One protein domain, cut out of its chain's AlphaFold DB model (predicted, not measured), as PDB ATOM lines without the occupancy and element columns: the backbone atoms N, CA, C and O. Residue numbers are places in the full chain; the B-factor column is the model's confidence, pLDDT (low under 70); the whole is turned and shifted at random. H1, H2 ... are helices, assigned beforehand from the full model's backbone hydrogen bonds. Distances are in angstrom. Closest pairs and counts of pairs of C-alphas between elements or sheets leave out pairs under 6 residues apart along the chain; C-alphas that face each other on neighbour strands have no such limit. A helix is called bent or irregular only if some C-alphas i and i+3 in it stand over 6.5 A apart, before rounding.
ATOM      1  N   ILE A 155     -35.631  15.012 -21.831       74.88
ATOM      2  CA  ILE A 155     -34.796  14.668 -22.983       74.88
ATOM      3  C   ILE A 155     -35.421  13.536 -23.813       74.88
ATOM      4  O   ILE A 155     -35.658  13.703 -25.008       74.88
ATOM      5  N   LEU A 156     -35.740  12.408 -23.171       80.56
ATOM      6  CA  LEU A 156     -36.323  11.241 -23.843       80.56
ATOM      7  C   LEU A 156     -37.695  11.549 -24.453       80.56
ATOM      8  O   LEU A 156     -38.022  11.078 -25.540       80.56
ATOM      9  N   THR A 157     -38.491  12.382 -23.781       77.56
ATOM     10  CA  THR A 157     -39.796  12.806 -24.303       77.56
ATOM     11  C   THR A 157     -39.633  13.638 -25.576       77.56
ATOM     12  O   THR A 157     -40.345  13.405 -26.550       77.56
ATOM     13  N   ILE A 158     -38.692  14.587 -25.589       74.25
ATOM     14  CA  ILE A 158     -38.435  15.474 -26.734       74.25
ATOM     15  C   ILE A 158     -37.910  14.678 -27.928       74.25
ATOM     16  O   ILE A 158     -38.469  14.776 -29.021       74.25
ATOM     17  N   ALA A 159     -36.900  13.834 -27.703       77.62
ATOM     18  CA  ALA A 159     -36.374  12.946 -28.731       77.62
ATOM     19  C   ALA A 159     -37.478  12.026 -29.285       77.62
ATOM     20  O   ALA A 159     -37.544  11.781 -30.487       77.62
ATOM     21  N   GLY A 160     -38.404  11.571 -28.432       80.25
ATOM     22  CA  GLY A 160     -39.486  10.674 -28.831       80.25
ATOM     23  C   GLY A 160     -40.492  11.353 -29.759       80.25
ATOM     24  O   GLY A 160     -40.957  10.737 -30.715       80.25
ATOM     25  N   ILE A 161     -40.794  12.633 -29.518       75.50
ATOM     26  CA  ILE A 161     -41.646  13.442 -30.405       75.50
ATOM     27  C   ILE A 161     -40.989  13.583 -31.785       75.50
ATOM     28  O   ILE A 161     -41.653  13.356 -32.797       75.50
ATOM     29  N   SER A 162     -39.689  13.894 -31.828       77.69
ATOM     30  CA  SER A 162     -38.929  13.998 -33.086       77.69
ATOM     31  C   SER A 162     -38.921  12.666 -33.850       77.69
ATOM     32  O   SER A 162     -39.278  12.612 -35.031       77.69
ATOM     33  N   ALA A 163     -38.635  11.563 -33.155       82.44
ATOM     34  CA  ALA A 163     -38.613  10.221 -33.728       82.44
ATOM     35  C   ALA A 163     -39.961   9.799 -34.328       82.44
ATOM     36  O   ALA A 163     -40.001   9.197 -35.399       82.44
ATOM     37  N   VAL A 164     -41.081  10.140 -33.684       83.31
ATOM     38  CA  VAL A 164     -42.425   9.885 -34.228       83.31
ATOM     39  C   VAL A 164     -42.633  10.608 -35.562       83.31
ATOM     40  O   VAL A 164     -43.153  10.003 -36.504       83.31
ATOM     41  N   GLY A 165     -42.180  11.861 -35.675       78.56
ATOM     42  CA  GLY A 165     -42.190  12.604 -36.939       78.56
ATOM     43  C   GLY A 165     -41.368  11.905 -38.028       78.56
ATOM     44  O   GLY A 165     -41.846  11.720 -39.148       78.56
ATOM     45  N   GLN A 166     -40.171  11.422 -37.687       84.44
ATOM     46  CA  GLN A 166     -39.303  10.695 -38.622       84.44
ATOM     47  C   GLN A 166     -39.859   9.313 -39.023       84.44
ATOM     48  O   GLN A 166     -39.765   8.931 -40.192       84.44
ATOM     49  N   LEU A 167     -40.489   8.571 -38.099       86.81
ATOM     50  CA  LEU A 167     -41.171   7.298 -38.399       86.81
ATOM     51  C   LEU A 167     -42.272   7.484 -39.410       86.81
ATOM     52  O   LEU A 167     -42.462   6.662 -40.305       86.81
ATOM     53  N   ARG A 168     -43.017   8.567 -39.255       82.31
ATOM     54  CA  ARG A 168     -44.084   8.881 -40.174       82.31
ATOM     55  C   ARG A 168     -43.552   9.195 -41.571       82.31
ATOM     56  O   ARG A 168     -44.124   8.717 -42.549       82.31
ATOM     57  N   ASP A 169     -42.441   9.916 -41.680       81.94
ATOM     58  CA  ASP A 169     -41.775  10.138 -42.968       81.94
ATOM     59  C   ASP A 169     -41.325   8.812 -43.602       81.94
ATOM     60  O   ASP A 169     -41.512   8.589 -44.801       81.94
ATOM     61  N   LYS A 170     -40.772   7.898 -42.796       86.00
ATOM     62  CA  LYS A 170     -40.366   6.557 -43.243       86.00
ATOM     63  C   LYS A 170     -41.565   5.701 -43.660       86.00
ATOM     64  O   LYS A 170     -41.479   5.033 -44.682       86.00
ATOM     65  N   TYR A 171     -42.702   5.795 -42.968       87.12
ATOM     66  CA  TYR A 171     -43.945   5.116 -43.351       87.12
ATOM     67  C   TYR A 171     -44.389   5.480 -44.767       87.12
ATOM     68  O   TYR A 171     -44.684   4.584 -45.554       87.12
ATOM     69  N   PHE A 172     -44.422   6.771 -45.114       81.38
ATOM     70  CA  PHE A 172     -44.834   7.179 -46.460       81.38
ATOM     71  C   PHE A 172     -43.828   6.750 -47.528       81.38
ATOM     72  O   PHE A 172     -44.248   6.334 -48.601       81.38
ATOM     73  N   LYS A 173     -42.524   6.736 -47.216       82.44
ATOM     74  CA  LYS A 173     -41.508   6.157 -48.111       82.44
ATOM     75  C   LYS A 173     -41.704   4.653 -48.318       82.44
ATOM     76  O   LYS A 173     -41.606   4.176 -49.440       82.44
ATOM     77  N   TYR A 174     -41.971   3.910 -47.246       84.94
ATOM     78  CA  TYR A 174     -42.144   2.457 -47.292       84.94
ATOM     79  C   TYR A 174     -43.434   2.075 -48.016       84.94
ATOM     80  O   TYR A 174     -43.455   1.162 -48.830       84.94
ATOM     81  N   LYS A 175     -44.514   2.825 -47.808       79.94
ATOM     82  CA  LYS A 175     -45.794   2.585 -48.480       79.94
ATOM     83  C   LYS A 175     -45.673   2.494 -50.012       79.94
ATOM     84  O   LYS A 175     -46.421   1.737 -50.625       79.94
ATOM     85  N   ASP A 176     -44.752   3.246 -50.606       75.50
ATOM     86  CA  ASP A 176     -44.555   3.299 -52.057       75.50
ATOM     87  C   ASP A 176     -43.546   2.252 -52.576       75.50
ATOM     88  O   ASP A 176     -43.268   2.206 -53.774       75.50
ATOM     89  N   ALA A 177     -42.994   1.398 -51.706       80.50
ATOM     90  CA  ALA A 177     -42.041   0.365 -52.095       80.50
ATOM     91  C   ALA A 177     -42.728  -0.836 -52.770       80.50
ATOM     92  O   ALA A 177     -43.759  -1.341 -52.314       80.50
ATOM     93  N   GLU A 178     -42.118  -1.344 -53.842       75.00
ATOM     94  CA  GLU A 178     -42.564  -2.574 -54.495       75.00
ATOM     95  C   GLU A 178     -42.120  -3.801 -53.689       75.00
ATOM     96  O   GLU A 178     -40.937  -3.986 -53.404       75.00
ATOM     97  N   VAL A 179     -43.080  -4.657 -53.325       78.50
ATOM     98  CA  VAL A 179     -42.830  -5.863 -52.524       78.50
ATOM     99  C   VAL A 179     -43.371  -7.093 -53.237       78.50
ATOM    100  O   VAL A 179     -44.492  -7.096 -53.752       78.50
ATOM    101  N   ASN A 180     -42.577  -8.165 -53.223       78.06
ATOM    102  CA  ASN A 180     -42.955  -9.460 -53.778       78.06
ATOM    103  C   ASN A 180     -44.279  -9.968 -53.186       78.06
ATOM    104  O   ASN A 180     -44.522  -9.872 -51.982       78.06
ATOM    105  N   GLY A 181     -45.115 -10.580 -54.031       67.62
ATOM    106  CA  GLY A 181     -46.466 -11.013 -53.660       67.62
ATOM    107  C   GLY A 181     -46.532 -11.921 -52.424       67.62
ATOM    108  O   GLY A 181     -47.461 -11.783 -51.635       67.62
ATOM    109  N   MET A 182     -45.527 -12.779 -52.209       67.56
ATOM    110  CA  MET A 182     -45.466 -13.682 -51.047       67.56
ATOM    111  C   MET A 182     -45.184 -12.967 -49.714       67.56
ATOM    112  O   MET A 182     -45.584 -13.460 -48.669       67.56
ATOM    113  N   SER A 183     -44.534 -11.801 -49.736       77.31
ATOM    114  CA  SER A 183     -44.189 -11.028 -48.529       77.31
ATOM    115  C   SER A 183     -45.154  -9.870 -48.273       77.31
ATOM    116  O   SER A 183     -45.045  -9.174 -47.265       77.31
ATOM    117  N   LYS A 184     -46.114  -9.655 -49.178       80.88
ATOM    118  CA  LYS A 184     -47.014  -8.502 -49.164       80.88
ATOM    119  C   LYS A 184     -47.874  -8.434 -47.901       80.88
ATOM    120  O   LYS A 184     -48.130  -7.346 -47.397       80.88
ATOM    121  N   GLU A 185     -48.316  -9.576 -47.380       82.81
ATOM    122  CA  GLU A 185     -49.142  -9.624 -46.169       82.81
ATOM    123  C   GLU A 185     -48.366  -9.179 -44.922       82.81
ATOM    124  O   GLU A 185     -48.810  -8.281 -44.206       82.81
ATOM    125  N   ILE A 186     -47.175  -9.745 -44.711       82.75
ATOM    126  CA  ILE A 186     -46.281  -9.382 -43.603       82.75
ATOM    127  C   ILE A 186     -45.863  -7.913 -43.720       82.75
ATOM    128  O   ILE A 186     -45.917  -7.172 -42.741       82.75
ATOM    129  N   TYR A 187     -45.534  -7.462 -44.933       84.81
ATOM    130  CA  TYR A 187     -45.190  -6.068 -45.191       84.81
ATOM    131  C   TYR A 187     -46.332  -5.102 -44.851       84.81
ATOM    132  O   TYR A 187     -46.113  -4.071 -44.220       84.81
ATOM    133  N   ASN A 188     -47.575  -5.456 -45.187       83.62
ATOM    134  CA  ASN A 188     -48.741  -4.663 -44.802       83.62
ATOM    135  C   ASN A 188     -48.929  -4.622 -43.277       83.62
ATOM    136  O   ASN A 188     -49.191  -3.549 -42.736       83.62
ATOM    137  N   ARG A 189     -48.757  -5.751 -42.569       84.00
ATOM    138  CA  ARG A 189     -48.767  -5.773 -41.090       84.00
ATOM    139  C   ARG A 189     -47.671  -4.867 -40.522       84.00
ATOM    140  O   ARG A 189     -47.917  -4.149 -39.556       84.00
ATOM    141  N   TYR A 190     -46.496  -4.840 -41.149       87.81
ATOM    142  CA  TYR A 190     -45.389  -3.981 -40.735       87.81
ATOM    143  C   TYR A 190     -45.681  -2.489 -40.935       87.81
ATOM    144  O   TYR A 190     -45.492  -1.686 -40.018       87.81
ATOM    145  N   LEU A 191     -46.238  -2.111 -42.085       86.44
ATOM    146  CA  LEU A 191     -46.716  -0.748 -42.318       86.44
ATOM    147  C   LEU A 191     -47.783  -0.335 -41.292       86.44
ATOM    148  O   LEU A 191     -47.764   0.798 -40.806       86.44
ATOM    149  N   GLU A 192     -48.696  -1.238 -40.925       83.50
ATOM    150  CA  GLU A 192     -49.683  -0.978 -39.872       83.50
ATOM    151  C   GLU A 192     -49.040  -0.813 -38.488       83.50
ATOM    152  O   GLU A 192     -49.483   0.044 -37.720       83.50
ATOM    153  N   LEU A 193     -47.962  -1.541 -38.180       87.12
ATOM    154  CA  LEU A 193     -47.197  -1.343 -36.949       87.12
ATOM    155  C   LEU A 193     -46.587   0.064 -36.882       87.12
ATOM    156  O   LEU A 193     -46.855   0.790 -35.921       87.12
ATOM    157  N   ILE A 194     -45.819   0.480 -37.900       87.56
ATOM    158  CA  ILE A 194     -45.192   1.821 -37.946       87.56
ATOM    159  C   ILE A 194     -46.261   2.908 -37.791       87.56
ATOM    160  O   ILE A 194     -46.097   3.903 -37.089       87.56
ATOM    161  N   LYS A 195     -47.415   2.689 -38.406       82.88
ATOM    162  CA  LYS A 195     -48.558   3.587 -38.333       82.88
ATOM    163  C   LYS A 195     -49.259   3.615 -36.984       82.88
ATOM    164  O   LYS A 195     -49.765   4.663 -36.576       82.88
ATOM    165  N   SER A 196     -49.288   2.487 -36.283       82.38
ATOM    166  CA  SER A 196     -49.760   2.407 -34.903       82.38
ATOM    167  C   SER A 196     -48.856   3.221 -33.976       82.38
ATOM    168  O   SER A 196     -49.371   3.937 -33.118       82.38
ATOM    169  N   VAL A 197     -47.534   3.204 -34.207       83.75
ATOM    170  CA  VAL A 197     -46.561   3.991 -33.432       83.75
ATOM    171  C   VAL A 197     -46.912   5.476 -33.439       83.75
ATOM    172  O   VAL A 197     -47.079   6.056 -32.370       83.75
ATOM    173  N   PHE A 198     -47.076   6.097 -34.611       78.12
ATOM    174  CA  PHE A 198     -47.396   7.525 -34.640       78.12
ATOM    175  C   PHE A 198     -48.855   7.813 -34.247       78.12
ATOM    176  O   PHE A 198     -49.113   8.783 -33.544       78.12
ATOM    177  N   ARG A 199     -49.831   6.938 -34.543       73.94
ATOM    178  CA  ARG A 199     -51.223   7.136 -34.078       73.94
ATOM    179  C   ARG A 199     -51.363   7.103 -32.548       73.94
ATOM    180  O   ARG A 199     -52.199   7.824 -32.004       73.94
ATOM    181  N   TYR A 200     -50.576   6.267 -31.873       79.69
ATOM    182  CA  TYR A 200     -50.530   6.132 -30.414       79.69
ATOM    183  C   TYR A 200     -49.204   6.651 -29.848       79.69
ATOM    184  O   TYR A 200     -48.650   6.081 -28.905       79.69
ATOM    185  N   SER A 201     -48.707   7.751 -30.412       78.06
ATOM    186  CA  SER A 201     -47.380   8.287 -30.114       78.06
ATOM    187  C   SER A 201     -47.150   8.553 -28.632       78.06
ATOM    188  O   SER A 201     -46.060   8.302 -28.153       78.06
ATOM    189  N   GLU A 202     -48.149   9.009 -27.870       79.06
ATOM    190  CA  GLU A 202     -47.971   9.248 -26.428       79.06
ATOM    191  C   GLU A 202     -47.656   7.954 -25.668       79.06
ATOM    192  O   GLU A 202     -46.755   7.925 -24.835       79.06
ATOM    193  N   GLN A 203     -48.359   6.864 -25.993       83.50
ATOM    194  CA  GLN A 203     -48.112   5.553 -25.389       83.50
ATOM    195  C   GLN A 203     -46.767   4.994 -25.840       83.50
ATOM    196  O   GLN A 203     -46.038   4.431 -25.030       83.50
ATOM    197  N   PHE A 204     -46.435   5.164 -27.119       85.69
ATOM    198  CA  PHE A 204     -45.155   4.735 -27.660       85.69
ATOM    199  C   PHE A 204     -43.985   5.495 -27.021       85.69
ATOM    200  O   PHE A 204     -43.086   4.857 -26.487       85.69
ATOM    201  N   ILE A 205     -44.030   6.833 -26.992       84.75
ATOM    202  CA  ILE A 205     -43.017   7.701 -26.369       84.75
ATOM    203  C   ILE A 205     -42.881   7.364 -24.885       84.75
ATOM    204  O   ILE A 205     -41.766   7.226 -24.393       84.75
ATOM    205  N   ALA A 206     -43.993   7.178 -24.168       85.44
ATOM    206  CA  ALA A 206     -43.949   6.811 -22.757       85.44
ATOM    207  C   ALA A 206     -43.301   5.434 -22.535       85.44
ATOM    208  O   ALA A 206     -42.473   5.290 -21.638       85.44
ATOM    209  N   LYS A 207     -43.647   4.428 -23.348       88.69
ATOM    210  CA  LYS A 207     -43.099   3.069 -23.223       88.69
ATOM    211  C   LYS A 207     -41.636   2.997 -23.629       88.69
ATOM    212  O   LYS A 207     -40.830   2.520 -22.842       88.69
ATOM    213  N   LEU A 208     -41.294   3.510 -24.808       89.25
ATOM    214  CA  LEU A 208     -39.920   3.567 -25.292       89.25
ATOM    215  C   LEU A 208     -39.056   4.411 -24.348       89.25
ATOM    216  O   LEU A 208     -37.985   3.977 -23.937       89.25
ATOM    217  N   GLY A 209     -39.555   5.577 -23.933       87.31
ATOM    218  CA  GLY A 209     -38.904   6.436 -22.950       87.31
ATOM    219  C   GLY A 209     -38.652   5.715 -21.629       87.31
ATOM    220  O   GLY A 209     -37.538   5.773 -21.127       87.31
ATOM    221  N   GLN A 210     -39.628   4.974 -21.092       89.25
ATOM    222  CA  GLN A 210     -39.435   4.176 -19.876       89.25
ATOM    223  C   GLN A 210     -38.410   3.051 -20.074       89.25
ATOM    224  O   GLN A 210     -37.593   2.805 -19.187       89.25
ATOM    225  N   THR A 211     -38.432   2.385 -21.230       90.25
ATOM    226  CA  THR A 211     -37.467   1.340 -21.587       90.25
ATOM    227  C   THR A 211     -36.039   1.876 -21.569       90.25
ATOM    228  O   THR A 211     -35.191   1.275 -20.918       90.25
ATOM    229  N   ILE A 212     -35.787   3.028 -22.198       90.06
ATOM    230  CA  ILE A 212     -34.467   3.678 -22.180       90.06
ATOM    231  C   ILE A 212     -34.142   4.255 -20.798       90.06
ATOM    232  O   ILE A 212     -33.000   4.208 -20.348       90.06
ATOM    233  N   PHE A 213     -35.139   4.779 -20.083       86.62
ATOM    234  CA  PHE A 213     -34.946   5.302 -18.732       86.62
ATOM    235  C   PHE A 213     -34.409   4.235 -17.772       86.62
ATOM    236  O   PHE A 213     -33.608   4.558 -16.898       86.62
ATOM    237  N   ASN A 214     -34.813   2.981 -17.974       87.38
ATOM    238  CA  ASN A 214     -34.380   1.828 -17.190       87.38
ATOM    239  C   ASN A 214     -33.006   1.262 -17.606       87.38
ATOM    240  O   ASN A 214     -32.550   0.307 -16.982       87.38
ATOM    241  N   MET A 215     -32.373   1.800 -18.651       88.94
ATOM    242  CA  MET A 215     -30.990   1.477 -19.015       88.94
ATOM    243  C   MET A 215     -30.014   2.366 -18.237       88.94
ATOM    244  O   MET A 215     -30.360   3.493 -17.860       88.94
ATOM    245  N   ASP A 216     -28.802   1.857 -18.021       84.38
ATOM    246  CA  ASP A 216     -27.726   2.588 -17.354       84.38
ATOM    247  C   ASP A 216     -27.235   3.768 -18.214       84.38
ATOM    248  O   ASP A 216     -26.987   3.627 -19.415       84.38
ATOM    249  N   ASP A 217     -27.118   4.948 -17.600       80.88
ATOM    250  CA  ASP A 217     -26.708   6.174 -18.297       80.88
ATOM    251  C   ASP A 217     -25.250   6.115 -18.754       80.88
ATOM    252  O   ASP A 217     -24.932   6.591 -19.844       80.88
ATOM    253  N   GLY A 218     -24.368   5.526 -17.942       79.62
ATOM    254  CA  GLY A 218     -22.962   5.345 -18.277       79.62
ATOM    255  C   GLY A 218     -22.799   4.427 -19.482       79.62
ATOM    256  O   GLY A 218     -22.009   4.721 -20.376       79.62
ATOM    257  N   ASP A 219     -23.598   3.368 -19.562       83.94
ATOM    258  CA  ASP A 219     -23.579   2.477 -20.719       83.94
ATOM    259  C   ASP A 219     -24.082   3.165 -21.999       83.94
ATOM    260  O   ASP A 219     -23.454   3.028 -23.048       83.94
ATOM    261  N   ILE A 220     -25.160   3.958 -21.932       83.75
ATOM    262  CA  ILE A 220     -25.634   4.739 -23.090       83.75
ATOM    263  C   ILE A 220     -24.563   5.741 -23.548       83.75
ATOM    264  O   ILE A 220     -24.333   5.889 -24.748       83.75
ATOM    265  N   ILE A 221     -23.888   6.411 -22.610       79.69
ATOM    266  CA  ILE A 221     -22.825   7.385 -22.909       79.69
ATOM    267  C   ILE A 221     -21.612   6.722 -23.574       79.69
ATOM    268  O   ILE A 221     -20.961   7.350 -24.406       79.69
ATOM    269  N   ASN A 222     -21.299   5.475 -23.220       77.69
ATOM    270  CA  ASN A 222     -20.118   4.779 -23.731       77.69
ATOM    271  C   ASN A 222     -20.393   3.963 -25.004       77.69
ATOM    272  O   ASN A 222     -19.481   3.773 -25.807       77.69
ATOM    273  N   TYR A 223     -21.625   3.475 -25.190       86.00
ATOM    274  CA  TYR A 223     -21.951   2.478 -26.216       86.00
ATOM    275  C   TYR A 223     -23.179   2.813 -27.078       86.00
ATOM    276  O   TYR A 223     -23.524   2.017 -27.949       86.00
ATOM    277  N   GLY A 224     -23.852   3.952 -26.885       80.94
ATOM    278  CA  GLY A 224     -25.089   4.281 -27.614       80.94
ATOM    279  C   GLY A 224     -24.924   4.498 -29.130       80.94
ATOM    280  O   GLY A 224     -25.881   4.387 -29.885       80.94
ATOM    281  N   GLU A 225     -23.717   4.713 -29.635       81.00
ATOM    282  CA  GLU A 225     -23.414   4.719 -31.068       81.00
ATOM    283  C   GLU A 225     -23.350   3.298 -31.646       81.00
ATOM    284  O   GLU A 225     -23.334   3.125 -32.860       81.00
ATOM    285  N   GLN A 226     -23.369   2.250 -30.823       88.19
ATOM    286  CA  GLN A 226     -23.362   0.862 -31.279       88.19
ATOM    287  C   GLN A 226     -24.789   0.308 -31.261       88.19
ATOM    288  O   GLN A 226     -25.374   0.092 -30.201       88.19
ATOM    289  N   LYS A 227     -25.369   0.025 -32.431       88.94
ATOM    290  CA  LYS A 227     -26.731  -0.537 -32.513       88.94
ATOM    291  C   LYS A 227     -26.868  -1.855 -31.735       88.94
ATOM    292  O   LYS A 227     -27.892  -2.105 -31.099       88.94
ATOM    293  N   GLU A 228     -25.811  -2.668 -31.712       88.62
ATOM    294  CA  GLU A 228     -25.760  -3.951 -31.012       88.62
ATOM    295  C   GLU A 228     -25.919  -3.808 -29.496       88.62
ATOM    296  O   GLU A 228     -26.456  -4.724 -28.868       88.62
ATOM    297  N   TYR A 229     -25.495  -2.682 -28.909       91.00
ATOM    298  CA  TYR A 229     -25.693  -2.406 -27.486       91.00
ATOM    299  C   TYR A 229     -27.187  -2.393 -27.145       91.00
ATOM    300  O   TYR A 229     -27.635  -3.141 -26.272       91.00
ATOM    301  N   PHE A 230     -27.982  -1.624 -27.894       90.38
ATOM    302  CA  PHE A 230     -29.428  -1.570 -27.684       90.38
ATOM    303  C   PHE A 230     -30.099  -2.904 -27.999       90.38
ATOM    304  O   PHE A 230     -30.960  -3.350 -27.247       90.38
ATOM    305  N   PHE A 231     -29.695  -3.576 -29.079       90.31
ATOM    306  CA  PHE A 231     -30.364  -4.800 -29.532       90.31
ATOM    307  C   PHE A 231     -30.143  -5.990 -28.593       90.31
ATOM    308  O   PHE A 231     -30.931  -6.932 -28.607       90.31
ATOM    309  N   ARG A 232     -29.087  -5.948 -27.773       88.38
ATOM    310  CA  ARG A 232     -28.787  -6.957 -26.747       88.38
ATOM    311  C   ARG A 232     -29.313  -6.587 -25.364       88.38
ATOM    312  O   ARG A 232     -29.275  -7.424 -24.466       88.38
ATOM    313  N   ASN A 233     -29.793  -5.360 -25.173       92.00
ATOM    314  CA  ASN A 233     -30.298  -4.918 -23.883       92.00
ATOM    315  C   ASN A 233     -31.635  -5.603 -23.559       92.00
ATOM    316  O   ASN A 233     -32.600  -5.494 -24.318       92.00
ATOM    317  N   GLU A 234     -31.720  -6.257 -22.400       90.62
ATOM    318  CA  GLU A 234     -32.908  -7.017 -21.987       90.62
ATOM    319  C   GLU A 234     -34.186  -6.170 -21.959       90.62
ATOM    320  O   GLU A 234     -35.243  -6.637 -22.376       90.62
ATOM    321  N   LYS A 235     -34.105  -4.904 -21.524       90.06
ATOM    322  CA  LYS A 235     -35.270  -4.004 -21.474       90.06
ATOM    323  C   LYS A 235     -35.754  -3.629 -22.866       90.06
ATOM    324  O   LYS A 235     -36.960  -3.492 -23.080       90.06
ATOM    325  N   PHE A 236     -34.829  -3.462 -23.807       91.12
ATOM    326  CA  PHE A 236     -35.172  -3.187 -25.197       91.12
ATOM    327  C   PHE A 236     -35.782  -4.413 -25.876       91.12
ATOM    328  O   PHE A 236     -36.801  -4.296 -26.549       91.12
ATOM    329  N   ILE A 237     -35.218  -5.597 -25.631       90.81
ATOM    330  CA  ILE A 237     -35.765  -6.870 -26.111       90.81
ATOM    331  C   ILE A 237     -37.181  -7.079 -25.570       90.81
ATOM    332  O   ILE A 237     -38.090  -7.319 -26.359       90.81
ATOM    333  N   GLU A 238     -37.398  -6.889 -24.266       89.50
ATOM    334  CA  GLU A 238     -38.720  -7.010 -23.643       89.50
ATOM    335  C   GLU A 238     -39.725  -6.026 -24.263       89.50
ATOM    336  O   GLU A 238     -40.876  -6.374 -24.528       89.50
ATOM    337  N   PHE A 239     -39.304  -4.787 -24.535       90.50
ATOM    338  CA  PHE A 239     -40.140  -3.809 -25.227       90.50
ATOM    339  C   PHE A 239     -40.580  -4.298 -26.614       90.50
ATOM    340  O   PHE A 239     -41.766  -4.210 -26.933       90.50
ATOM    341  N   LEU A 240     -39.654  -4.839 -27.408       90.06
ATOM    342  CA  LEU A 240     -39.948  -5.372 -28.740       90.06
ATOM    343  C   LEU A 240     -40.827  -6.627 -28.673       90.06
ATOM    344  O   LEU A 240     -41.754  -6.760 -29.464       90.06
ATOM    345  N   ASP A 241     -40.586  -7.516 -27.708       87.81
ATOM    346  CA  ASP A 241     -41.346  -8.760 -27.528       87.81
ATOM    347  C   ASP A 241     -42.807  -8.508 -27.139       87.81
ATOM    348  O   ASP A 241     -43.684  -9.323 -27.427       87.81
ATOM    349  N   ASN A 242     -43.095  -7.355 -26.529       85.94
ATOM    350  CA  ASN A 242     -44.462  -6.922 -26.247       85.94
ATOM    351  C   ASN A 242     -45.241  -6.497 -27.510       85.94
ATOM    352  O   ASN A 242     -46.436  -6.220 -27.402       85.94
ATOM    353  N   ILE A 243     -44.597  -6.425 -28.680       86.12
ATOM    354  CA  ILE A 243     -45.229  -6.110 -29.962       86.12
ATOM    355  C   ILE A 243     -45.358  -7.422 -30.763       86.12
ATOM    356  O   ILE A 243     -44.342  -7.926 -31.242       86.12
ATOM    357  N   PRO A 244     -46.578  -7.968 -30.964       84.62
ATOM    358  CA  PRO A 244     -46.774  -9.310 -31.531       84.62
ATOM    359  C   PRO A 244     -46.041  -9.561 -32.856       84.62
ATOM    360  O   PRO A 244     -45.321 -10.541 -33.004       84.62
ATOM    361  N   LEU A 245     -46.122  -8.622 -33.803       85.44
ATOM    362  CA  LEU A 245     -45.460  -8.774 -35.102       85.44
ATOM    363  C   LEU A 245     -43.930  -8.918 -34.983       85.44
ATOM    364  O   LEU A 245     -43.314  -9.629 -35.773       85.44
ATOM    365  N   LEU A 246     -43.314  -8.251 -34.002       88.75
ATOM    366  CA  LEU A 246     -41.861  -8.257 -33.804       88.75
ATOM    367  C   LEU A 246     -41.365  -9.492 -33.044       88.75
ATOM    368  O   LEU A 246     -40.161  -9.760 -33.042       88.75
ATOM    369  N   SER A 247     -42.254 -10.223 -32.366       84.75
ATOM    370  CA  SER A 247     -41.933 -11.527 -31.779       84.75
ATOM    371  C   SER A 247     -42.145 -12.669 -32.779       84.75
ATOM    372  O   SER A 247     -41.433 -13.669 -32.717       84.75
ATOM    373  N   GLU A 248     -43.063 -12.497 -33.734       84.50
ATOM    374  CA  GLU A 248     -43.367 -13.466 -34.793       84.50
ATOM    375  C   GLU A 248     -42.348 -13.463 -35.945       84.50
ATOM    376  O   GLU A 248     -41.966 -14.534 -36.422       84.50
ATOM    377  N   ASP A 249     -41.896 -12.287 -36.401       87.00
ATOM    378  CA  ASP A 249     -41.057 -12.151 -37.600       87.00
ATOM    379  C   ASP A 249     -39.722 -11.444 -37.312       87.00
ATOM    380  O   ASP A 249     -39.664 -10.263 -36.956       87.00
ATOM    381  N   LYS A 250     -38.616 -12.173 -37.510       87.06
ATOM    382  CA  LYS A 250     -37.256 -11.682 -37.241       87.06
ATOM    383  C   LYS A 250     -36.784 -10.611 -38.222       87.06
ATOM    384  O   LYS A 250     -36.036  -9.732 -37.808       87.06
ATOM    385  N   VAL A 251     -37.199 -10.676 -39.487       86.62
ATOM    386  CA  VAL A 251     -36.784  -9.710 -40.517       86.62
ATOM    387  C   VAL A 251     -37.457  -8.372 -40.245       86.62
ATOM    388  O   VAL A 251     -36.801  -7.333 -40.231       86.62
ATOM    389  N   VAL A 252     -38.758  -8.406 -39.948       87.88
ATOM    390  CA  VAL A 252     -39.514  -7.211 -39.556       87.88
ATOM    391  C   VAL A 252     -38.970  -6.629 -38.254       87.88
ATOM    392  O   VAL A 252     -38.820  -5.413 -38.137       87.88
ATOM    393  N   ARG A 253     -38.632  -7.486 -37.284       90.44
ATOM    394  CA  ARG A 253     -37.979  -7.060 -36.044       90.44
ATOM    395  C   ARG A 253     -36.676  -6.329 -36.308       90.44
ATOM    396  O   ARG A 253     -36.483  -5.250 -35.757       90.44
ATOM    397  N   GLU A 254     -35.795  -6.906 -37.113       89.50
ATOM    398  CA  GLU A 254     -34.496  -6.316 -37.420       89.50
ATOM    399  C   GLU A 254     -34.644  -4.962 -38.124       89.50
ATOM    400  O   GLU A 254     -34.021  -3.990 -37.696       89.50
ATOM    401  N   ASP A 255     -35.521  -4.859 -39.130       89.31
ATOM    402  CA  ASP A 255     -35.791  -3.586 -39.807       89.31
ATOM    403  C   ASP A 255     -36.353  -2.540 -38.838       89.31
ATOM    404  O   ASP A 255     -35.858  -1.416 -38.792       89.31
ATOM    405  N   PHE A 256     -37.319  -2.913 -37.991       90.94
ATOM    406  CA  PHE A 256     -37.891  -1.995 -37.009       90.94
ATOM    407  C   PHE A 256     -36.860  -1.542 -35.969       90.94
ATOM    408  O   PHE A 256     -36.838  -0.373 -35.588       90.94
ATOM    409  N   CYS A 257     -35.976  -2.435 -35.522       90.88
ATOM    410  CA  CYS A 257     -34.890  -2.099 -34.604       90.88
ATOM    411  C   CYS A 257     -33.902  -1.118 -35.238       90.88
ATOM    412  O   CYS A 257     -33.543  -0.121 -34.609       90.88
ATOM    413  N   ASN A 258     -33.495  -1.372 -36.485       90.81
ATOM    414  CA  ASN A 258     -32.635  -0.466 -37.243       90.81
ATOM    415  C   ASN A 258     -33.317   0.889 -37.446       90.81
ATOM    416  O   ASN A 258     -32.696   1.926 -37.232       90.81
ATOM    417  N   LEU A 259     -34.612   0.886 -37.765       90.69
ATOM    418  CA  LEU A 259     -35.409   2.094 -37.909       90.69
ATOM    419  C   LEU A 259     -35.443   2.900 -36.605       90.69
ATOM    420  O   LEU A 259     -35.151   4.088 -36.645       90.69
ATOM    421  N   LEU A 260     -35.739   2.272 -35.458       91.12
ATOM    422  CA  LEU A 260     -35.711   2.926 -34.140       91.12
ATOM    423  C   LEU A 260     -34.322   3.459 -33.784       91.12
ATOM    424  O   LEU A 260     -34.200   4.527 -33.181       91.12
ATOM    425  N   TYR A 261     -33.276   2.729 -34.157       89.81
ATOM    426  CA  TYR A 261     -31.913   3.177 -33.947       89.81
ATOM    427  C   TYR A 261     -31.598   4.429 -34.772       89.81
ATOM    428  O   TYR A 261     -31.126   5.418 -34.214       89.81
ATOM    429  N   GLU A 262     -31.950   4.435 -36.059       86.88
ATOM    430  CA  GLU A 262     -31.696   5.549 -36.976       86.88
ATOM    431  C   GLU A 262     -32.357   6.868 -36.564       86.88
ATOM    432  O   GLU A 262     -31.811   7.932 -36.856       86.88
ATOM    433  N   ILE A 263     -33.542   6.805 -35.960       85.56
ATOM    434  CA  ILE A 263     -34.395   7.981 -35.721       85.56
ATOM    435  C   ILE A 263     -34.392   8.478 -34.274       85.56
ATOM    436  O   ILE A 263     -34.944   9.539 -33.992       85.56
ATOM    437  N   TYR A 264     -33.920   7.647 -33.342       86.25
ATOM    438  CA  TYR A 264     -34.079   7.890 -31.912       86.25
ATOM    439  C   TYR A 264     -32.844   7.463 -31.130       86.25
ATOM    440  O   TYR A 264     -32.270   8.286 -30.427       86.25
ATOM    441  N   LEU A 265     -32.419   6.197 -31.235       88.06
ATOM    442  CA  LEU A 265     -31.412   5.664 -30.306       88.06
ATOM    443  C   LEU A 265     -29.992   6.160 -30.585       88.06
ATOM    444  O   LEU A 265     -29.269   6.426 -29.627       88.06
ATOM    445  N   LYS A 266     -29.596   6.305 -31.859       82.19
ATOM    446  CA  LYS A 266     -28.227   6.708 -32.233       82.19
ATOM    447  C   LYS A 266     -27.827   8.053 -31.614       82.19
ATOM    448  O   LYS A 266     -26.677   8.256 -31.246       82.19
ATOM    449  N   ASP A 267     -28.798   8.957 -31.469       75.38
ATOM    450  CA  ASP A 267     -28.556  10.312 -30.989       75.38
ATOM    451  C   ASP A 267     -28.527  10.361 -29.451       75.38
ATOM    452  O   ASP A 267     -28.045  11.333 -28.879       75.38
ATOM    453  N   LEU A 268     -28.977   9.309 -28.748       78.62
ATOM    454  CA  LEU A 268     -29.031   9.293 -27.281       78.62
ATOM    455  C   LEU A 268     -27.652   9.405 -26.633       78.62
ATOM    456  O   LEU A 268     -27.538  10.101 -25.627       78.62
ATOM    457  N   GLN A 269     -26.613   8.776 -27.198       76.75
ATOM    458  CA  GLN A 269     -25.247   8.918 -26.680       76.75
ATOM    459  C   GLN A 269     -24.816  10.382 -26.720       76.75
ATOM    460  O   GLN A 269     -24.354  10.927 -25.715       76.75
ATOM    461  N   TRP A 270     -25.004  11.033 -27.869       62.88
ATOM    462  CA  TRP A 270     -24.662  12.438 -28.041       62.88
ATOM    463  C   TRP A 270     -25.508  13.335 -27.133       62.88
ATOM    464  O   TRP A 270     -24.968  14.192 -26.452       62.88
ATOM    465  N   ILE A 271     -26.811  13.088 -27.023       67.94
ATOM    466  CA  ILE A 271     -27.728  13.872 -26.185       67.94
ATOM    467  C   ILE A 271     -27.434  13.704 -24.677       67.94
ATOM    468  O   ILE A 271     -27.643  14.628 -23.888       67.94
ATOM    469  N   TYR A 272     -26.968  12.528 -24.247       67.56
ATOM    470  CA  TYR A 272     -26.608  12.267 -22.848       67.56
ATOM    471  C   TYR A 272     -25.213  12.808 -22.503       67.56
ATOM    472  O   TYR A 272     -25.000  13.270 -21.381       67.56
ATOM    473  N   SER A 273     -24.278  12.772 -23.459       58.84
ATOM    474  CA  SER A 273     -22.900  13.269 -23.300       58.84
ATOM    475  C   SER A 273     -22.789  14.785 -23.484       58.84
ATOM    476  O   SER A 273     -22.049  15.457 -22.766       58.84
ATOM    477  N   VAL A 274     -23.581  15.344 -24.392       55.66
ATOM    478  CA  VAL A 274     -23.739  16.769 -24.650       55.66
ATOM    479  C   VAL A 274     -25.130  17.145 -24.160       55.66
ATOM    480  O   VAL A 274     -26.115  17.004 -24.873       55.66
TER     481      VAL A 274
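What this domain is: This is residues 155 to 274 of the 373 residues of an uncharacterized protein of Spiroplasma taiwanense CT-1 (UniProt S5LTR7). Long helix H1 runs along one long side of an elongated body, H2 folds back beside it as a hairpin, and bent helix H8 crosses the body from H7 to H1. Short helices H4 to H7 wind along the side away from H1, and the turn at residues 180 to 185 sticks out. The printed part has 120 residues with eight named helices, H1 to H8 in order, and no named strand: all helix. It is compact, radius of gyration of the C-alphas 14.3 A, spanning 45 by 25 by 22 A.

Where its parts are: H1, residues 155 to 175, starts at C-alpha (-34.796, 14.668, -22.983) and is 30.3 A long. H2 is 184 to 199, 22.1 A; H3 is 201 to 213, 17.1 A. H4 is 217 to 223, H5 227 to 232, H6 234 to 241 and H7 244 to 248. H8, 250 to 273, was assigned as one helix by its hydrogen bonds but is bent: C-alphas 263 and 266 are 7.2 A apart. Arm H8a is 250 to 263, 19.9 A; H8b, 266 to 273, is irregular, with C-alphas 266 and 269 6.7 A apart, and ends with C-alpha 273 at (-22.900, 13.269, -23.300).

How they stand to each other: H1 and H2 form a helical hairpin at a shallow tilt of 34 degrees, only just short of steep; their closest C-alphas, Val 164 and Phe 198, are 5.5 A apart. H1 touches H3 with residues 156 to 164 alone, closest C-alphas Gly 160 and Ile 205, 5.2 A. H3 touches H6, closest C-alphas Thr 211 and Lys 235, 5.8 A. H8a touches H1, closest C-alphas Ala 163 and Ile 263, 5.2 A. H4 touches H8b, closest C-alphas Ile 221 and Gln 269, 4.7 A. H5 only just touches H8a, with 3 pairs of C-alphas within 8 A. H7 and H8a touch only at the corner. Every O i to N i+4 pair is within hydrogen-bond range except in H8b, 3 of 4.

The domain as a whole: The farthest C-alphas, Gly 181 and Val 274, are 46.2 A apart. The printed part has no cut and no long link. Residues 181 to 182 and 270 to 274 have pLDDT under 70.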